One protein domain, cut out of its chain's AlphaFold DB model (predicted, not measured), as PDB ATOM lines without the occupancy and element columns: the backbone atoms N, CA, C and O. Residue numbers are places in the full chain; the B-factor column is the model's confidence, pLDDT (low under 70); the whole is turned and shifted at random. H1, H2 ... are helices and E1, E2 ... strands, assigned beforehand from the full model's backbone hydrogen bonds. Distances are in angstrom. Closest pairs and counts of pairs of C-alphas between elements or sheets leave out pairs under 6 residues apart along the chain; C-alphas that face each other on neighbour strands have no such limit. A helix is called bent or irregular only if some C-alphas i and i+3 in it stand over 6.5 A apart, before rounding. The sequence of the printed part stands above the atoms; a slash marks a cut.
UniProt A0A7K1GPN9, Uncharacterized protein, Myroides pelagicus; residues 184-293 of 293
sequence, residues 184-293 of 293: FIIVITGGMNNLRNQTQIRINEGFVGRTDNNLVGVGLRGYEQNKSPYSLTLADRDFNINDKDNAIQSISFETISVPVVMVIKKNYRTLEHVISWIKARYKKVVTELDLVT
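What this domain is: This is residues 184 to 293 of the 293 residues of an uncharacterized protein of Myroides pelagicus (UniProt A0A7K1GPN9). Two parallel strands, E1 and E2, side by side, make a narrow ribbon in the middle, with H1 over one face and H3 over the opposite face. The short H2 sits beyond the last turns of H1 at one far end, a long unnamed stretch, residues 221 to 259, loops back from H2 to E2, and residues 282 to 293 fold back along H3 at the other end. The printed part has 110 residues with three named helices and two named strands, in the order E1, H1, H2, E2, H3; the sheet has the order E1, E2. The class is mixed, helices and strands, but only 46 residues are in named elements, under half. The whole is compact, with a radius of gyration of the C-alphas of 14.3 A and spans of 40 by 34 by 26 A.

Where its parts are: E1, residues 184 to 189, begins at C-alpha 184 at (217.843, 291.199, 211.440) and is 16.4 A long. H1, residues 193 to 208, is 19.9 A long and only just irregular: C-alphas 205 and 208 are 6.50 A apart. H2 holds residues 217 to 220. E2, residues 260 to 265, is 17.1 A long and begins at C-alpha 260 at (214.776, 287.640, 210.019). H3, residues 268 to 281, is 20.1 A long and ends at C-alpha 281 at (220.247, 286.861, 223.905).

How they stand to each other: E1 and E2 are parallel neighbours, with 20 degrees between their directions; C-alphas 187 and 263 face each other at 4.7 A. N 187 and O 262 are within hydrogen-bond range at 2.8 A, and N 264 and O 187 at 2.9 A. E1, H1, H2 and E2 form a strand-helix-strand unit, two parallel neighbour strands with helices between them in the chain, and its crossover is right-handed. Residues 230 to 231 pair with residues 260 to 261 of E2, parallel. The closest C-alphas of H1 and E2 are those of Arg 196 and Lys 265, 5.8 A apart. H1 touches H2 with residues 204 to 208 alone; the closest C-alphas are those of Glu 205 and Gly 217, 4.2 A apart. The closest C-alphas of E2 and H3 are those of Ile 264 and Thr 270, 7.2 A apart. H3 is apart from E1, H1 and H2. In H3 every O i to N i+4 pair is within hydrogen-bond range, in H1 11 of 12 are, and H2 is too short for such a pair.

The domain as a whole: The two C-alphas farthest apart, those of Gly 222 and Thr 293, are 41.9 A apart. The printed part has no cut and ends at residue 293, the chain's last. The links E1 to H1 and E2 to H3 are tight, H1 to H2 is short, and H2 to E2, with 39 residues, is long. The mean pLDDT of the printed part is 75.0; residues 235 to 255 and 281 to 293 of the model are under 70.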
ATOM      1  N   PHE A 184     218.930 290.915 210.507       87.69
ATOM      2  CA  PHE A 184     217.843 291.199 211.440       87.69
ATOM      3  C   PHE A 184     217.234 292.568 211.163       87.69
ATOM      4  O   PHE A 184     217.911 293.587 211.273       87.69
ATOM      5  N   ILE A 185     215.952 292.583 210.805       91.12
ATOM      6  CA  ILE A 185     215.247 293.785 210.361       91.12
ATOM      7  C   ILE A 185     213.987 293.963 211.206       91.12
ATOM      8  O   ILE A 185     213.114 293.095 211.248       91.12
ATOM      9  N   ILE A 186     213.867 295.114 211.868       90.50
ATOM     10  CA  ILE A 186     212.672 295.477 212.637       90.50
ATOM     11  C   ILE A 186     211.926 296.590 211.902       90.50
ATOM     12  O   ILE A 186     212.457 297.678 211.692       90.50
ATOM     13  N   VAL A 187     210.661 296.339 211.574       91.12
ATOM     14  CA  VAL A 187     209.734 297.318 211.003       91.12
ATOM     15  C   VAL A 187     208.820 297.834 212.109       91.12
ATOM     16  O   VAL A 187     207.988 297.099 212.643       91.12
ATOM     17  N   ILE A 188     208.954 299.113 212.454       88.38
ATOM     18  CA  ILE A 188     208.128 299.765 213.477       88.38
ATOM     19  C   ILE A 188     206.995 300.545 212.800       88.38
ATOM     20  O   ILE A 188     207.235 301.437 211.991       88.38
ATOM     21  N   THR A 189     205.749 300.231 213.147       86.06
ATOM     22  CA  THR A 189     204.537 300.807 212.542       86.06
ATOM     23  C   THR A 189     203.869 301.838 213.450       86.06
ATOM     24  O   THR A 189     204.269 302.040 214.595       86.06
ATOM     25  N   GLY A 190     202.778 302.458 212.983       80.94
ATOM     26  CA  GLY A 190     201.913 303.285 213.832       80.94
ATOM     27  C   GLY A 190     201.375 302.532 215.060       80.94
ATOM     28  O   GLY A 190     201.390 301.302 215.107       80.94
ATOM     29  N   GLY A 191     200.887 303.273 216.061       78.19
ATOM     30  CA  GLY A 191     200.492 302.712 217.363       78.19
ATOM     31  C   GLY A 191     199.229 301.836 217.365       78.19
ATOM     32  O   GLY A 191     198.943 301.195 218.372       78.19
ATOM     33  N   MET A 192     198.473 301.796 216.262       79.69
ATOM     34  CA  MET A 192     197.240 301.010 216.145       79.69
ATOM     35  C   MET A 192     197.506 299.618 215.563       79.69
ATOM     36  O   MET A 192     198.175 299.495 214.536       79.69
ATOM     37  N   ASN A 193     196.881 298.587 216.143       80.06
ATOM     38  CA  ASN A 193     196.994 297.201 215.667       80.06
ATOM     39  C   ASN A 193     196.593 297.056 214.191       80.06
ATOM     40  O   ASN A 193     197.277 296.374 213.443       80.06
ATOM     41  N   ASN A 194     195.563 297.768 213.726       82.38
ATOM     42  CA  ASN A 194     195.147 297.700 212.320       82.38
ATOM     43  C   ASN A 194     196.262 298.140 211.352       82.38
ATOM     44  O   ASN A 194     196.466 297.500 210.324       82.38
ATOM     45  N   LEU A 195     197.020 299.192 211.688       82.81
ATOM     46  CA  LEU A 195     198.148 299.655 210.865       82.81
ATOM     47  C   LEU A 195     199.302 298.650 210.880       82.81
ATOM     48  O   LEU A 195     199.936 298.403 209.852       82.81
ATOM     49  N   ARG A 196     199.553 298.052 212.045       87.12
ATOM     50  CA  ARG A 196     200.550 296.999 212.219       87.12
ATOM     51  C   ARG A 196     200.193 295.778 211.372       87.12
ATOM     52  O   ARG A 196     201.024 295.320 210.596       87.12
ATOM     53  N   ASN A 197     198.953 295.303 211.452       85.62
ATOM     54  CA  ASN A 197     198.468 294.132 210.718       85.62
ATOM     55  C   ASN A 197     198.532 294.358 209.202       85.62
ATOM     56  O   ASN A 197     199.035 293.505 208.478       85.62
ATOM     57  N   GLN A 198     198.131 295.541 208.726       86.75
ATOM     58  CA  GLN A 198     198.291 295.913 207.316       86.75
ATOM     59  C   GLN A 198     199.756 295.904 206.871       86.75
ATOM     60  O   GLN A 198     200.061 295.478 205.763       86.75
ATOM     61  N   THR A 199     200.673 296.379 207.714       88.88
ATOM     62  CA  THR A 199     202.109 296.358 207.394       88.88
ATOM     63  C   THR A 199     202.639 294.928 207.363       88.88
ATOM     64  O   THR A 199     203.369 294.580 206.444       88.88
ATOM     65  N   GLN A 200     202.229 294.076 208.308       90.12
ATOM     66  CA  GLN A 200     202.615 292.666 208.321       90.12
ATOM     67  C   GLN A 200     202.147 291.943 207.055       90.12
ATOM     68  O   GLN A 200     202.944 291.242 206.451       90.12
ATOM     69  N   ILE A 201     200.899 292.151 206.618       91.06
ATOM     70  CA  ILE A 201     200.386 291.556 205.372       91.06
ATOM     71  C   ILE A 201     201.242 291.990 204.178       91.06
ATOM     72  O   ILE A 201     201.668 291.154 203.391       91.06
ATOM     73  N   ARG A 202     201.583 293.280 204.086       91.19
ATOM     74  CA  ARG A 202     202.423 293.795 202.994       91.19
ATOM     75  C   ARG A 202     203.846 293.240 203.014       91.19
ATOM     76  O   ARG A 202     204.385 292.941 201.958       91.19
ATOM     77  N   ILE A 203     204.444 293.072 204.194       93.56
ATOM     78  CA  ILE A 203     205.746 292.404 204.344       93.56
ATOM     79  C   ILE A 203     205.650 290.918 203.989       93.56
ATOM     80  O   ILE A 203     206.551 290.380 203.345       93.56
ATOM     81  N   ASN A 204     204.552 290.258 204.354       92.75
ATOM     82  CA  ASN A 204     204.325 288.868 203.992       92.75
ATOM     83  C   ASN A 204     204.234 288.699 202.475       92.75
ATOM     84  O   ASN A 204     204.885 287.823 201.921       92.75
ATOM     85  N   GLU A 205     203.472 289.553 201.799       93.38
ATOM     86  CA  GLU A 205     203.313 289.518 200.345       93.38
ATOM     87  C   GLU A 205     204.568 289.981 199.607       93.38
ATOM     88  O   GLU A 205     204.901 289.417 198.575       93.38
ATOM     89  N   GLY A 206     205.262 291.002 200.101       93.88
ATOM     90  CA  GLY A 206     206.351 291.645 199.370       93.88
ATOM     91  C   GLY A 206     207.753 291.128 199.688       93.88
ATOM     92  O   GLY A 206     208.677 291.426 198.944       93.88
ATOM     93  N   PHE A 207     207.934 290.369 200.771       95.12
ATOM     94  CA  PHE A 207     209.256 289.896 201.189       95.12
ATOM     95  C   PHE A 207     209.261 288.440 201.662       95.12
ATOM     96  O   PHE A 207     209.992 287.616 201.116       95.12
ATOM     97  N   VAL A 208     208.432 288.094 202.653       93.44
ATOM     98  CA  VAL A 208     208.431 286.736 203.239       93.44
ATOM     99  C   VAL A 208     207.912 285.703 202.232       93.44
ATOM    100  O   VAL A 208     208.392 284.572 202.170       93.44
ATOM    101  N   GLY A 209     206.917 286.084 201.434       93.00
ATOM    102  CA  GLY A 209     206.236 285.236 200.464       93.00
ATOM    103  C   GLY A 209     205.241 284.244 201.071       93.00
ATOM    104  O   GLY A 209     204.804 283.322 200.382       93.00
ATOM    105  N   ARG A 210     204.907 284.368 202.362       88.94
ATOM    106  CA  ARG A 210     204.036 283.422 203.074       88.94
ATOM    107  C   ARG A 210     203.139 284.110 204.090       88.94
ATOM    108  O   ARG A 210     203.580 284.995 204.818       88.94
ATOM    109  N   THR A 211     201.909 283.618 204.182       86.25
ATOM    110  CA  THR A 211     200.995 283.872 205.297       86.25
ATOM    111  C   THR A 211     200.494 282.520 205.778       86.25
ATOM    112  O   THR A 211     199.917 281.753 205.004       86.25
ATOM    113  N   ASP A 212     200.775 282.206 207.041       81.12
ATOM    114  CA  ASP A 212     200.566 280.879 207.621       81.12
ATOM    115  C   ASP A 212     201.228 279.783 206.757       81.12
ATOM    116  O   ASP A 212     202.436 279.814 206.494       81.12
ATOM    117  N   ASN A 213     200.439 278.828 206.261       80.25
ATOM    118  CA  ASN A 213     200.913 277.740 205.406       80.25
ATOM    119  C   ASN A 213     200.787 278.019 203.902       80.25
ATOM    120  O   ASN A 213     201.158 277.161 203.106       80.25
ATOM    121  N   ASN A 214     200.312 279.202 203.506       87.50
ATOM    122  CA  ASN A 214     200.040 279.526 202.108       87.50
ATOM    123  C   ASN A 214     201.107 280.457 201.522       87.50
ATOM    124  O   ASN A 214     201.571 281.387 202.187       87.50
ATOM    125  N   LEU A 215     201.466 280.220 200.257       91.50
ATOM    126  CA  LEU A 215     202.295 281.134 199.471       91.50
ATOM    127  C   LEU A 215     201.471 282.362 199.065       91.50
ATOM    128  O   LEU A 215     200.324 282.226 198.639       91.50
ATOM    129  N   VAL A 216     202.060 283.552 199.184       93.00
ATOM    130  CA  VAL A 216     201.430 284.832 198.818       93.00
ATOM    131  C   VAL A 216     202.451 285.776 198.181       93.00
ATOM    132  O   VAL A 216     203.638 285.698 198.500       93.00
ATOM    133  N   GLY A 217     201.997 286.671 197.298       93.56
ATOM    134  CA  GLY A 217     202.828 287.693 196.643       93.56
ATOM    135  C   GLY A 217     204.122 287.128 196.049       93.56
ATOM    136  O   GLY A 217     204.077 286.182 195.264       93.56
ATOM    137  N   VAL A 218     205.280 287.627 196.491       94.38
ATOM    138  CA  VAL A 218     206.609 287.169 196.049       94.38
ATOM    139  C   VAL A 218     206.823 285.669 196.237       94.38
ATOM    140  O   VAL A 218     207.621 285.071 195.523       94.38
ATOM    141  N   GLY A 219     206.106 285.015 197.157       92.00
ATOM    142  CA  GLY A 219     206.115 283.558 197.328       92.00
ATOM    143  C   GLY A 219     205.670 282.785 196.090       92.00
ATOM    144  O   GLY A 219     206.054 281.634 195.924       92.00
ATOM    145  N   LEU A 220     204.912 283.419 195.198       91.81
ATOM    146  CA  LEU A 220     204.489 282.857 193.915       91.81
ATOM    147  C   LEU A 220     205.528 283.094 192.800       91.81
ATOM    148  O   LEU A 220     205.363 282.586 191.695       91.81
ATOM    149  N   ARG A 221     206.609 283.830 193.093       89.31
ATOM    150  CA  ARG A 221     207.692 284.221 192.175       89.31
ATOM    151  C   ARG A 221     208.990 283.499 192.535       89.31
ATOM    152  O   ARG A 221     209.880 284.091 193.133       89.31
ATOM    153  N   GLY A 222     209.075 282.195 192.274       79.62
ATOM    154  CA  GLY A 222     210.295 281.416 192.546       79.62
ATOM    155  C   GLY A 222     210.565 281.200 194.041       79.62
ATOM    156  O   GLY A 222     211.516 281.733 194.608       79.62
ATOM    157  N   TYR A 223     209.700 280.428 194.701       81.44
ATOM    158  CA  TYR A 223     209.876 280.076 196.110       81.44
ATOM    159  C   TYR A 223     211.117 279.197 196.333       81.44
ATOM    160  O   TYR A 223     211.178 278.069 195.850       81.44
ATOM    161  N   GLU A 224     212.054 279.682 197.150       85.00
ATOM    162  CA  GLU A 224     213.198 278.911 197.643       85.00
ATOM    163  C   GLU A 224     213.126 278.801 199.172       85.00
ATOM    164  O   GLU A 224     213.208 279.798 199.898       85.00
ATOM    165  N   GLN A 225     212.957 277.581 199.689       79.81
ATOM    166  CA  GLN A 225     212.777 277.348 201.127       79.81
ATOM    167  C   GLN A 225     214.004 277.778 201.947       79.81
ATOM    168  O   GLN A 225     213.859 278.372 203.011       79.81
ATOM    169  N   ASN A 226     215.207 277.522 201.433       84.69
ATOM    170  CA  ASN A 226     216.497 277.875 202.039       84.69
ATOM    171  C   ASN A 226     216.833 279.375 201.977       84.69
ATOM    172  O   ASN A 226     217.777 279.796 202.639       84.69
ATOM    173  N   LYS A 227     216.074 280.166 201.211       86.94
ATOM    174  CA  LYS A 227     216.168 281.633 201.153       86.94
ATOM    175  C   LYS A 227     214.909 282.317 201.685       86.94
ATOM    176  O   LYS A 227     214.757 283.523 201.561       86.94
ATOM    177  N   SER A 228     213.959 281.573 202.246       86.44
ATOM    178  CA  SER A 228     212.714 282.161 202.743       86.44
ATOM    179  C   SER A 228     212.973 282.942 204.035       86.44
ATOM    180  O   SER A 228     213.457 282.339 204.999       86.44
ATOM    181  N   PRO A 229     212.637 284.246 204.100       89.88
ATOM    182  CA  PRO A 229     212.803 285.025 205.318       89.88
ATOM    183  C   PRO A 229     211.984 284.469 206.477       89.88
ATOM    184  O   PRO A 229     210.883 283.943 206.294       89.88
ATOM    185  N   TYR A 230     212.489 284.657 207.690       86.50
ATOM    186  CA  TYR A 230     211.791 284.246 208.897       86.50
ATOM    187  C   TYR A 230     211.045 285.423 209.532       86.50
ATOM    188  O   TYR A 230     211.671 286.398 209.946       86.50
ATOM    189  N   SER A 231     209.717 285.345 209.650       86.81
ATOM    190  CA  SER A 231     208.922 286.370 210.343       86.81
ATOM    191  C   SER A 231     208.719 285.999 211.813       86.81
ATOM    192  O   SER A 231     208.138 284.960 212.116       86.81
ATOM    193  N   LEU A 232     209.159 286.857 212.740       81.06
ATOM    194  CA  LEU A 232     208.944 286.676 214.190       81.06
ATOM    195  C   LEU A 232     207.549 287.099 214.656       81.06
ATOM    196  O   LEU A 232     207.208 286.954 215.827       81.06
ATOM    197  N   THR A 233     206.762 287.667 213.752       76.75
ATOM    198  CA  THR A 233     205.430 288.195 214.013       76.75
ATOM    199  C   THR A 233     204.450 287.699 212.956       76.75
ATOM    200  O   THR A 233     204.817 287.519 211.794       76.75
ATOM    201  N   LEU A 234     203.193 287.482 213.348       72.81
ATOM    202  CA  LEU A 234     202.106 287.055 212.455       72.81
ATOM    203  C   LEU A 234     201.063 288.158 212.329       72.81
ATOM    204  O   LEU A 234     200.983 289.015 213.201       72.81
ATOM    205  N   ALA A 235     200.257 288.167 211.266       61.66
ATOM    206  CA  ALA A 235     199.323 289.267 210.991       61.66
ATOM    207  C   ALA A 235     198.294 289.503 212.109       61.66
ATOM    208  O   ALA A 235     197.892 290.642 212.318       61.66
ATOM    209  N   ASP A 236     197.911 288.460 212.839       58.41
ATOM    210  CA  ASP A 236     196.930 288.477 213.926       58.41
ATOM    211  C   ASP A 236     197.554 288.439 215.335       58.41
ATOM    212  O   ASP A 236     196.854 288.684 216.319       58.41
ATOM    213  N   ARG A 237     198.863 288.171 215.450       61.16
ATOM    214  CA  ARG A 237     199.567 287.990 216.729       61.16
ATOM    215  C   ARG A 237     200.771 288.918 216.873       61.16
ATOM    216  O   ARG A 237     201.655 288.987 216.012       61.16
ATOM    217  N   ASP A 238     200.785 289.659 217.980       57.97
ATOM    218  CA  ASP A 238     201.877 290.564 218.354       57.97
ATOM    219  C   ASP A 238     203.067 289.799 218.957       57.97
ATOM    220  O   ASP A 238     202.945 288.629 219.314       57.97
ATOM    221  N   PHE A 239     204.224 290.452 219.085       61.44
ATOM    222  CA  PHE A 239     205.383 289.845 219.740       61.44
ATOM    223  C   PHE A 239     205.081 289.573 221.224       61.44
ATOM    224  O   PHE A 239     204.899 290.506 222.012       61.44
ATOM    225  N   ASN A 240     205.063 288.295 221.614       56.47
ATOM    226  CA  ASN A 240     204.910 287.856 222.998       56.47
ATOM    227  C   ASN A 240     206.002 286.841 223.357       56.47
ATOM    228  O   ASN A 240     206.121 285.779 222.747       56.47
ATOM    229  N   ILE A 241     206.786 287.171 224.385       54.09
ATOM    230  CA  ILE A 241     207.900 286.347 224.874       54.09
ATOM    231  C   ILE A 241     207.413 285.023 225.491       54.09
ATOM    232  O   ILE A 241     208.163 284.051 225.528       54.09
ATOM    233  N   ASN A 242     206.156 284.991 225.954       52.59
ATOM    234  CA  ASN A 242     205.550 283.868 226.672       52.59
ATOM    235  C   ASN A 242     204.729 282.931 225.774       52.59
ATOM    236  O   ASN A 242     204.228 281.915 226.256       52.59
ATOM    237  N   ASP A 243     204.572 283.258 224.491       54.28
ATOM    238  CA  ASP A 243     203.862 282.396 223.548       54.28
ATOM    239  C   ASP A 243     204.719 281.151 223.265       54.28
ATOM    240  O   ASP A 243     205.801 281.220 222.675       54.28
ATOM    241  N   LYS A 244     204.225 280.003 223.743       41.97
ATOM    242  CA  LYS A 244     204.896 278.692 223.714       41.97
ATOM    243  C   LYS A 244     205.057 278.099 222.308       41.97
ATOM    244  O   LYS A 244     205.875 277.205 222.136       41.97
ATOM    245  N   ASP A 245     204.332 278.625 221.323       48.62
ATOM    246  CA  ASP A 245     204.329 278.133 219.937       48.62
ATOM    247  C   ASP A 245     205.367 278.825 219.039       48.62
ATOM    248  O   ASP A 245     205.513 278.505 217.859       48.62
ATOM    249  N   ASN A 246     206.108 279.796 219.573       50.94
ATOM    250  CA  ASN A 246     206.943 280.644 218.747       50.94
ATOM    251  C   ASN A 246     208.302 279.991 218.477       50.94
ATOM    252  O   ASN A 246     209.212 280.055 219.298       50.94
ATOM    253  N   ALA A 247     208.475 279.489 217.257       52.12
ATOM    254  CA  ALA A 247     209.389 280.079 216.277       52.12
ATOM    255  C   ALA A 247     210.620 280.837 216.840       52.12
ATOM    256  O   ALA A 247     211.766 280.415 216.710       52.12
ATOM    257  N   ILE A 248     210.363 281.944 217.539       54.12
ATOM    258  CA  ILE A 248     211.308 282.816 218.247       54.12
ATOM    259  C   ILE A 248     212.227 282.056 219.227       54.12
ATOM    260  O   ILE A 248     213.367 282.469 219.435       54.12
ATOM    261  N   GLN A 249     211.788 280.964 219.861       53.66
ATOM    262  CA  GLN A 249     212.605 280.160 220.784       53.66
ATOM    263  C   GLN A 249     213.609 279.245 220.072       53.66
ATOM    264  O   GLN A 249     214.659 278.957 220.640       53.66
ATOM    265  N   SER A 250     213.329 278.854 218.828       53.84
ATOM    266  CA  SER A 250     214.126 277.889 218.057       53.84
ATOM    267  C   SER A 250     215.167 278.536 217.139       53.84
ATOM    268  O   SER A 250     215.967 277.831 216.529       53.84
ATOM    269  N   ILE A 251     215.171 279.865 217.015       60.03
ATOM    270  CA  ILE A 251     216.101 280.563 216.125       60.03
ATOM    271  C   ILE A 251     217.452 280.722 216.808       60.03
ATOM    272  O   ILE A 251     217.626 281.554 217.703       60.03
ATOM    273  N   SER A 252     218.422 279.954 216.320       62.66
ATOM    274  CA  SER A 252     219.835 280.215 216.555       62.66
ATOM    275  C   SER A 252     220.357 281.155 215.472       62.66
ATOM    276  O   SER A 252     220.588 280.762 214.326       62.66
ATOM    277  N   PHE A 253     220.538 282.419 215.844       62.06
ATOM    278  CA  PHE A 253     221.026 283.460 214.942       62.06
ATOM    279  C   PHE A 253     222.491 283.288 214.528       62.06
ATOM    280  O   PHE A 253     222.911 283.867 213.532       62.06
ATOM    281  N   GLU A 254     223.251 282.455 215.241       61.03
ATOM    282  CA  GLU A 254     224.598 282.041 214.833       61.03
ATOM    283  C   GLU A 254     224.560 281.136 213.591       61.03
ATOM    284  O   GLU A 254     225.513 281.096 212.820       61.03
ATOM    285  N   THR A 255     223.439 280.443 213.374       62.50
ATOM    286  CA  THR A 255     223.254 279.468 212.286       62.50
ATOM    287  C   THR A 255     222.247 279.906 211.227       62.50
ATOM    288  O   THR A 255     222.095 279.228 210.213       62.50
ATOM    289  N   ILE A 256     221.532 281.017 211.448       70.75
ATOM    290  CA  ILE A 256     220.508 281.467 210.509       70.75
ATOM    291  C   ILE A 256     221.173 282.112 209.288       70.75
ATOM    292  O   ILE A 256     221.859 283.130 209.382       70.75
ATOM    293  N   SER A 257     220.987 281.483 208.131       77.81
ATOM    294  CA  SER A 257     221.493 281.962 206.840       77.81
ATOM    295  C   SER A 257     220.493 282.850 206.100       77.81
ATOM    296  O   SER A 257     220.808 283.369 205.036       77.81
ATOM    297  N   VAL A 258     219.283 283.003 206.645       87.19
ATOM    298  CA  VAL A 258     218.184 283.769 206.052       87.19
ATOM    299  C   VAL A 258     217.885 285.022 206.874       87.19
ATOM    300  O   VAL A 258     218.075 285.018 208.094       87.19
ATOM    301  N   PRO A 259     217.396 286.097 206.240       91.12
ATOM    302  CA  PRO A 259     217.007 287.308 206.941       91.12
ATOM    303  C   PRO A 259     215.819 287.041 207.867       91.12
ATOM    304  O   PRO A 259     214.877 286.313 207.538       91.12
ATOM    305  N   VAL A 260     215.848 287.678 209.031       89.44
ATOM    306  CA  VAL A 260     214.776 287.640 210.019       89.44
ATOM    307  C   VAL A 260     214.109 289.006 210.071       89.44
ATOM    308  O   VAL A 260     214.778 290.027 210.229       89.44
ATOM    309  N   VAL A 261     212.782 289.020 209.973       90.69
ATOM    310  CA  VAL A 261     211.972 290.237 210.020       90.69
ATOM    311  C   VAL A 261     210.999 290.205 211.195       90.69
ATOM    312  O   VAL A 261     210.433 289.169 211.544       90.69
ATOM    313  N   MET A 262     210.791 291.360 211.816       89.38
ATOM    314  CA  MET A 262     209.782 291.558 212.854       89.38
ATOM    315  C   MET A 262     208.999 292.839 212.574       89.38
ATOM    316  O   MET A 262     209.598 293.882 212.331       89.38
ATOM    317  N   VAL A 263     207.669 292.786 212.651       89.50
ATOM    318  CA  VAL A 263     206.793 293.958 212.507       89.50
ATOM    319  C   VAL A 263     206.135 294.270 213.846       89.50
ATOM    320  O   VAL A 263     205.320 293.499 214.356       89.50
ATOM    321  N   ILE A 264     206.460 295.423 214.424       88.00
ATOM    322  CA  ILE A 264     205.979 295.830 215.748       88.00
ATOM    323  C   ILE A 264     205.267 297.173 215.701       88.00
ATOM    324  O   ILE A 264     205.603 298.057 214.917       88.00
ATOM    325  N   LYS A 265     204.291 297.360 216.585       86.06
ATOM    326  CA  LYS A 265     203.671 298.672 216.799       86.06
ATOM    327  C   LYS A 265     204.628 299.595 217.557       86.06
ATOM    328  O   LYS A 265     205.340 299.148 218.456       86.06
ATOM    329  N   LYS A 266     204.585 300.900 217.269       84.38
ATOM    330  CA  LYS A 266     205.226 301.939 218.093       84.38
ATOM    331  C   LYS A 266     204.503 302.053 219.442       84.38
ATOM    332  O   LYS A 266     203.680 302.940 219.654       84.38
ATOM    333  N   ASN A 267     204.772 301.103 220.332       80.50
ATOM    334  CA  ASN A 267     204.228 301.010 221.680       80.50
ATOM    335  C   ASN A 267     205.369 300.747 222.659       80.50
ATOM    336  O   ASN A 267     206.148 299.817 222.455       80.50
ATOM    337  N   TYR A 268     205.420 301.538 223.731       77.19
ATOM    338  CA  TYR A 268     206.472 301.457 224.742       77.19
ATOM    339  C   TYR A 268     206.671 300.031 225.281       77.19
ATOM    340  O   TYR A 268     207.788 299.528 225.264       77.19
ATOM    341  N   ARG A 269     205.590 299.334 225.660       78.69
ATOM    342  CA  ARG A 269     205.674 297.980 226.237       78.69
ATOM    343  C   ARG A 269     206.197 296.956 225.231       78.69
ATOM    344  O   ARG A 269     207.022 296.120 225.573       78.69
ATOM    345  N   THR A 270     205.745 297.023 223.977       77.06
ATOM    346  CA  THR A 270     206.236 296.120 222.920       77.06
ATOM    347  C   THR A 270     207.720 296.346 222.650       77.06
ATOM    348  O   THR A 270     208.471 295.381 222.544       77.06
ATOM    349  N   LEU A 271     208.156 297.606 222.586       79.56
ATOM    350  CA  LEU A 271     209.568 297.945 222.413       79.56
ATOM    351  C   LEU A 271     210.405 297.463 223.601       79.56
ATOM    352  O   LEU A 271     211.432 296.832 223.389       79.56
ATOM    353  N   GLU A 272     209.945 297.672 224.835       80.69
ATOM    354  CA  GLU A 272     210.620 297.200 226.049       80.69
ATOM    355  C   GLU A 272     210.788 295.672 226.060       80.69
ATOM    356  O   GLU A 272     211.871 295.168 226.369       80.69
ATOM    357  N   HIS A 273     209.757 294.926 225.651       80.19
ATOM    358  CA  HIS A 273     209.824 293.469 225.531       80.19
ATOM    359  C   HIS A 273     210.824 293.022 224.458       80.19
ATOM    360  O   HIS A 273     211.608 292.105 224.701       80.19
ATOM    361  N   VAL A 274     210.826 293.674 223.290       78.19
ATOM    362  CA  VAL A 274     211.779 293.376 222.210       78.19
ATOM    363  C   VAL A 274     213.202 293.687 222.663       78.19
ATOM    364  O   VAL A 274     214.077 292.836 222.542       78.19
ATOM    365  N   ILE A 275     213.440 294.856 223.260       80.56
ATOM    366  CA  ILE A 275     214.755 295.252 223.780       80.56
ATOM    367  C   ILE A 275     215.238 294.262 224.836       80.56
ATOM    368  O   ILE A 275     216.380 293.816 224.776       80.56
ATOM    369  N   SER A 276     214.377 293.889 225.783       78.94
ATOM    370  CA  SER A 276     214.715 292.920 226.829       78.94
ATOM    371  C   SER A 276     215.060 291.555 226.236       78.94
ATOM    372  O   SER A 276     216.047 290.940 226.638       78.94
ATOM    373  N   TRP A 277     214.303 291.106 225.232       77.69
ATOM    374  CA  TRP A 277     214.569 289.863 224.509       77.69
ATOM    375  C   TRP A 277     215.910 289.896 223.762       77.69
ATOM    376  O   TRP A 277     216.695 288.952 223.880       77.69
ATOM    377  N   ILE A 278     216.215 290.996 223.059       75.88
ATOM    378  CA  ILE A 278     217.507 291.175 222.381       75.88
ATOM    379  C   ILE A 278     218.634 291.208 223.427       75.88
ATOM    380  O   ILE A 278     219.601 290.467 223.298       75.88
ATOM    381  N   LYS A 279     218.515 291.985 224.512       74.56
ATOM    382  CA  LYS A 279     219.538 292.068 225.577       74.56
ATOM    383  C   LYS A 279     219.833 290.715 226.218       74.56
ATOM    384  O   LYS A 279     220.995 290.389 226.458       74.56
ATOM    385  N   ALA A 280     218.793 289.924 226.482       72.88
ATOM    386  CA  ALA A 280     218.934 288.607 227.091       72.88
ATOM    387  C   ALA A 280     219.724 287.632 226.204       72.88
ATOM    388  O   ALA A 280     220.464 286.800 226.725       72.88
ATOM    389  N   ARG A 281     219.593 287.751 224.876       66.56
ATOM    390  CA  ARG A 281     220.247 286.861 223.905       66.56
ATOM    391  C   ARG A 281     221.553 287.402 223.332       66.56
ATOM    392  O   ARG A 281     222.408 286.613 222.949       66.56
ATOM    393  N   TYR A 282     221.744 288.718 223.331       62.34
ATOM    394  CA  TYR A 282     222.862 289.395 222.675       62.34
ATOM    395  C   TYR A 282     223.584 290.366 223.610       62.34
ATOM    396  O   TYR A 282     223.702 291.560 223.328       62.34
ATOM    397  N   LYS A 283     224.130 289.842 224.715       51.88
ATOM    398  CA  LYS A 283     224.887 290.621 225.715       51.88
ATOM    399  C   LYS A 283     226.014 291.498 225.139       51.88
ATOM    400  O   LYS A 283     226.387 292.456 225.800       51.88
ATOM    401  N   LYS A 284     226.543 291.188 223.945       47.34
ATOM    402  CA  LYS A 284     227.568 291.989 223.243       47.34
ATOM    403  C   LYS A 284     227.015 293.070 222.297       47.34
ATOM    404  O   LYS A 284     227.695 294.065 222.099       47.34
ATOM    405  N   VAL A 285     225.822 292.894 221.715       45.50
ATOM    406  CA  VAL A 285     225.288 293.773 220.643       45.50
ATOM    407  C   VAL A 285     224.554 294.992 221.211       45.50
ATOM    408  O   VAL A 285     224.534 296.051 220.598       45.50
ATOM    409  N   VAL A 286     223.940 294.872 222.394       44.84
ATOM    410  CA  VAL A 286     223.068 295.937 222.927       44.84
ATOM    411  C   VAL A 286     223.799 296.946 223.815       44.84
ATOM    412  O   VAL A 286     223.246 297.994 224.128       44.84
ATOM    413  N   THR A 287     225.046 296.684 224.201       39.88
ATOM    414  CA  THR A 287     225.853 297.621 225.001       39.88
ATOM    415  C   THR A 287     226.151 298.951 224.293       39.88
ATOM    416  O   THR A 287     226.515 299.901 224.974       39.88
ATOM    417  N   GLU A 288     225.943 299.050 222.974       42.97
ATOM    418  CA  GLU A 288     226.169 300.268 222.169       42.97
ATOM    419  C   GLU A 288     224.879 300.899 221.605       42.97
ATOM    420  O   GLU A 288     224.900 301.980 221.015       42.97
ATOM    421  N   LEU A 289     223.729 300.243 221.788       43.06
ATOM    422  CA  LEU A 289     222.429 300.751 221.357       43.06
ATOM    423  C   LEU A 289     221.769 301.487 222.526       43.06
ATOM    424  O   LEU A 289     220.922 300.931 223.231       43.06
ATOM    425  N   ASP A 290     222.121 302.765 222.686       41.00
ATOM    426  CA  ASP A 290     221.311 303.738 223.426       41.00
ATOM    427  C   ASP A 290     219.985 303.938 222.677       41.00
ATOM    428  O   ASP A 290     219.773 304.884 221.907       41.00
ATOM    429  N   LEU A 291     219.090 302.967 222.853       40.88
ATOM    430  CA  LEU A 291     217.679 303.072 222.530       40.88
ATOM    431  C   LEU A 291     217.078 303.991 223.588       40.88
ATOM    432  O   LEU A 291     216.669 303.545 224.656       40.88
ATOM    433  N   VAL A 292     217.139 305.289 223.298       33.25
ATOM    434  CA  VAL A 292     216.604 306.359 224.137       33.25
ATOM    435  C   VAL A 292     215.138 306.046 224.458       33.25
ATOM    436  O   VAL A 292     214.312 305.922 223.551       33.25
ATOM    437  N   THR A 293     214.878 305.863 225.753       32.59
ATOM    438  CA  THR A 293     213.557 305.869 226.401       32.59
ATOM    439  C   THR A 293     212.797 307.155 226.133       32.59
ATOM    440  O   THR A 293     213.442 308.224 226.212       32.59
TER     441      THR A 293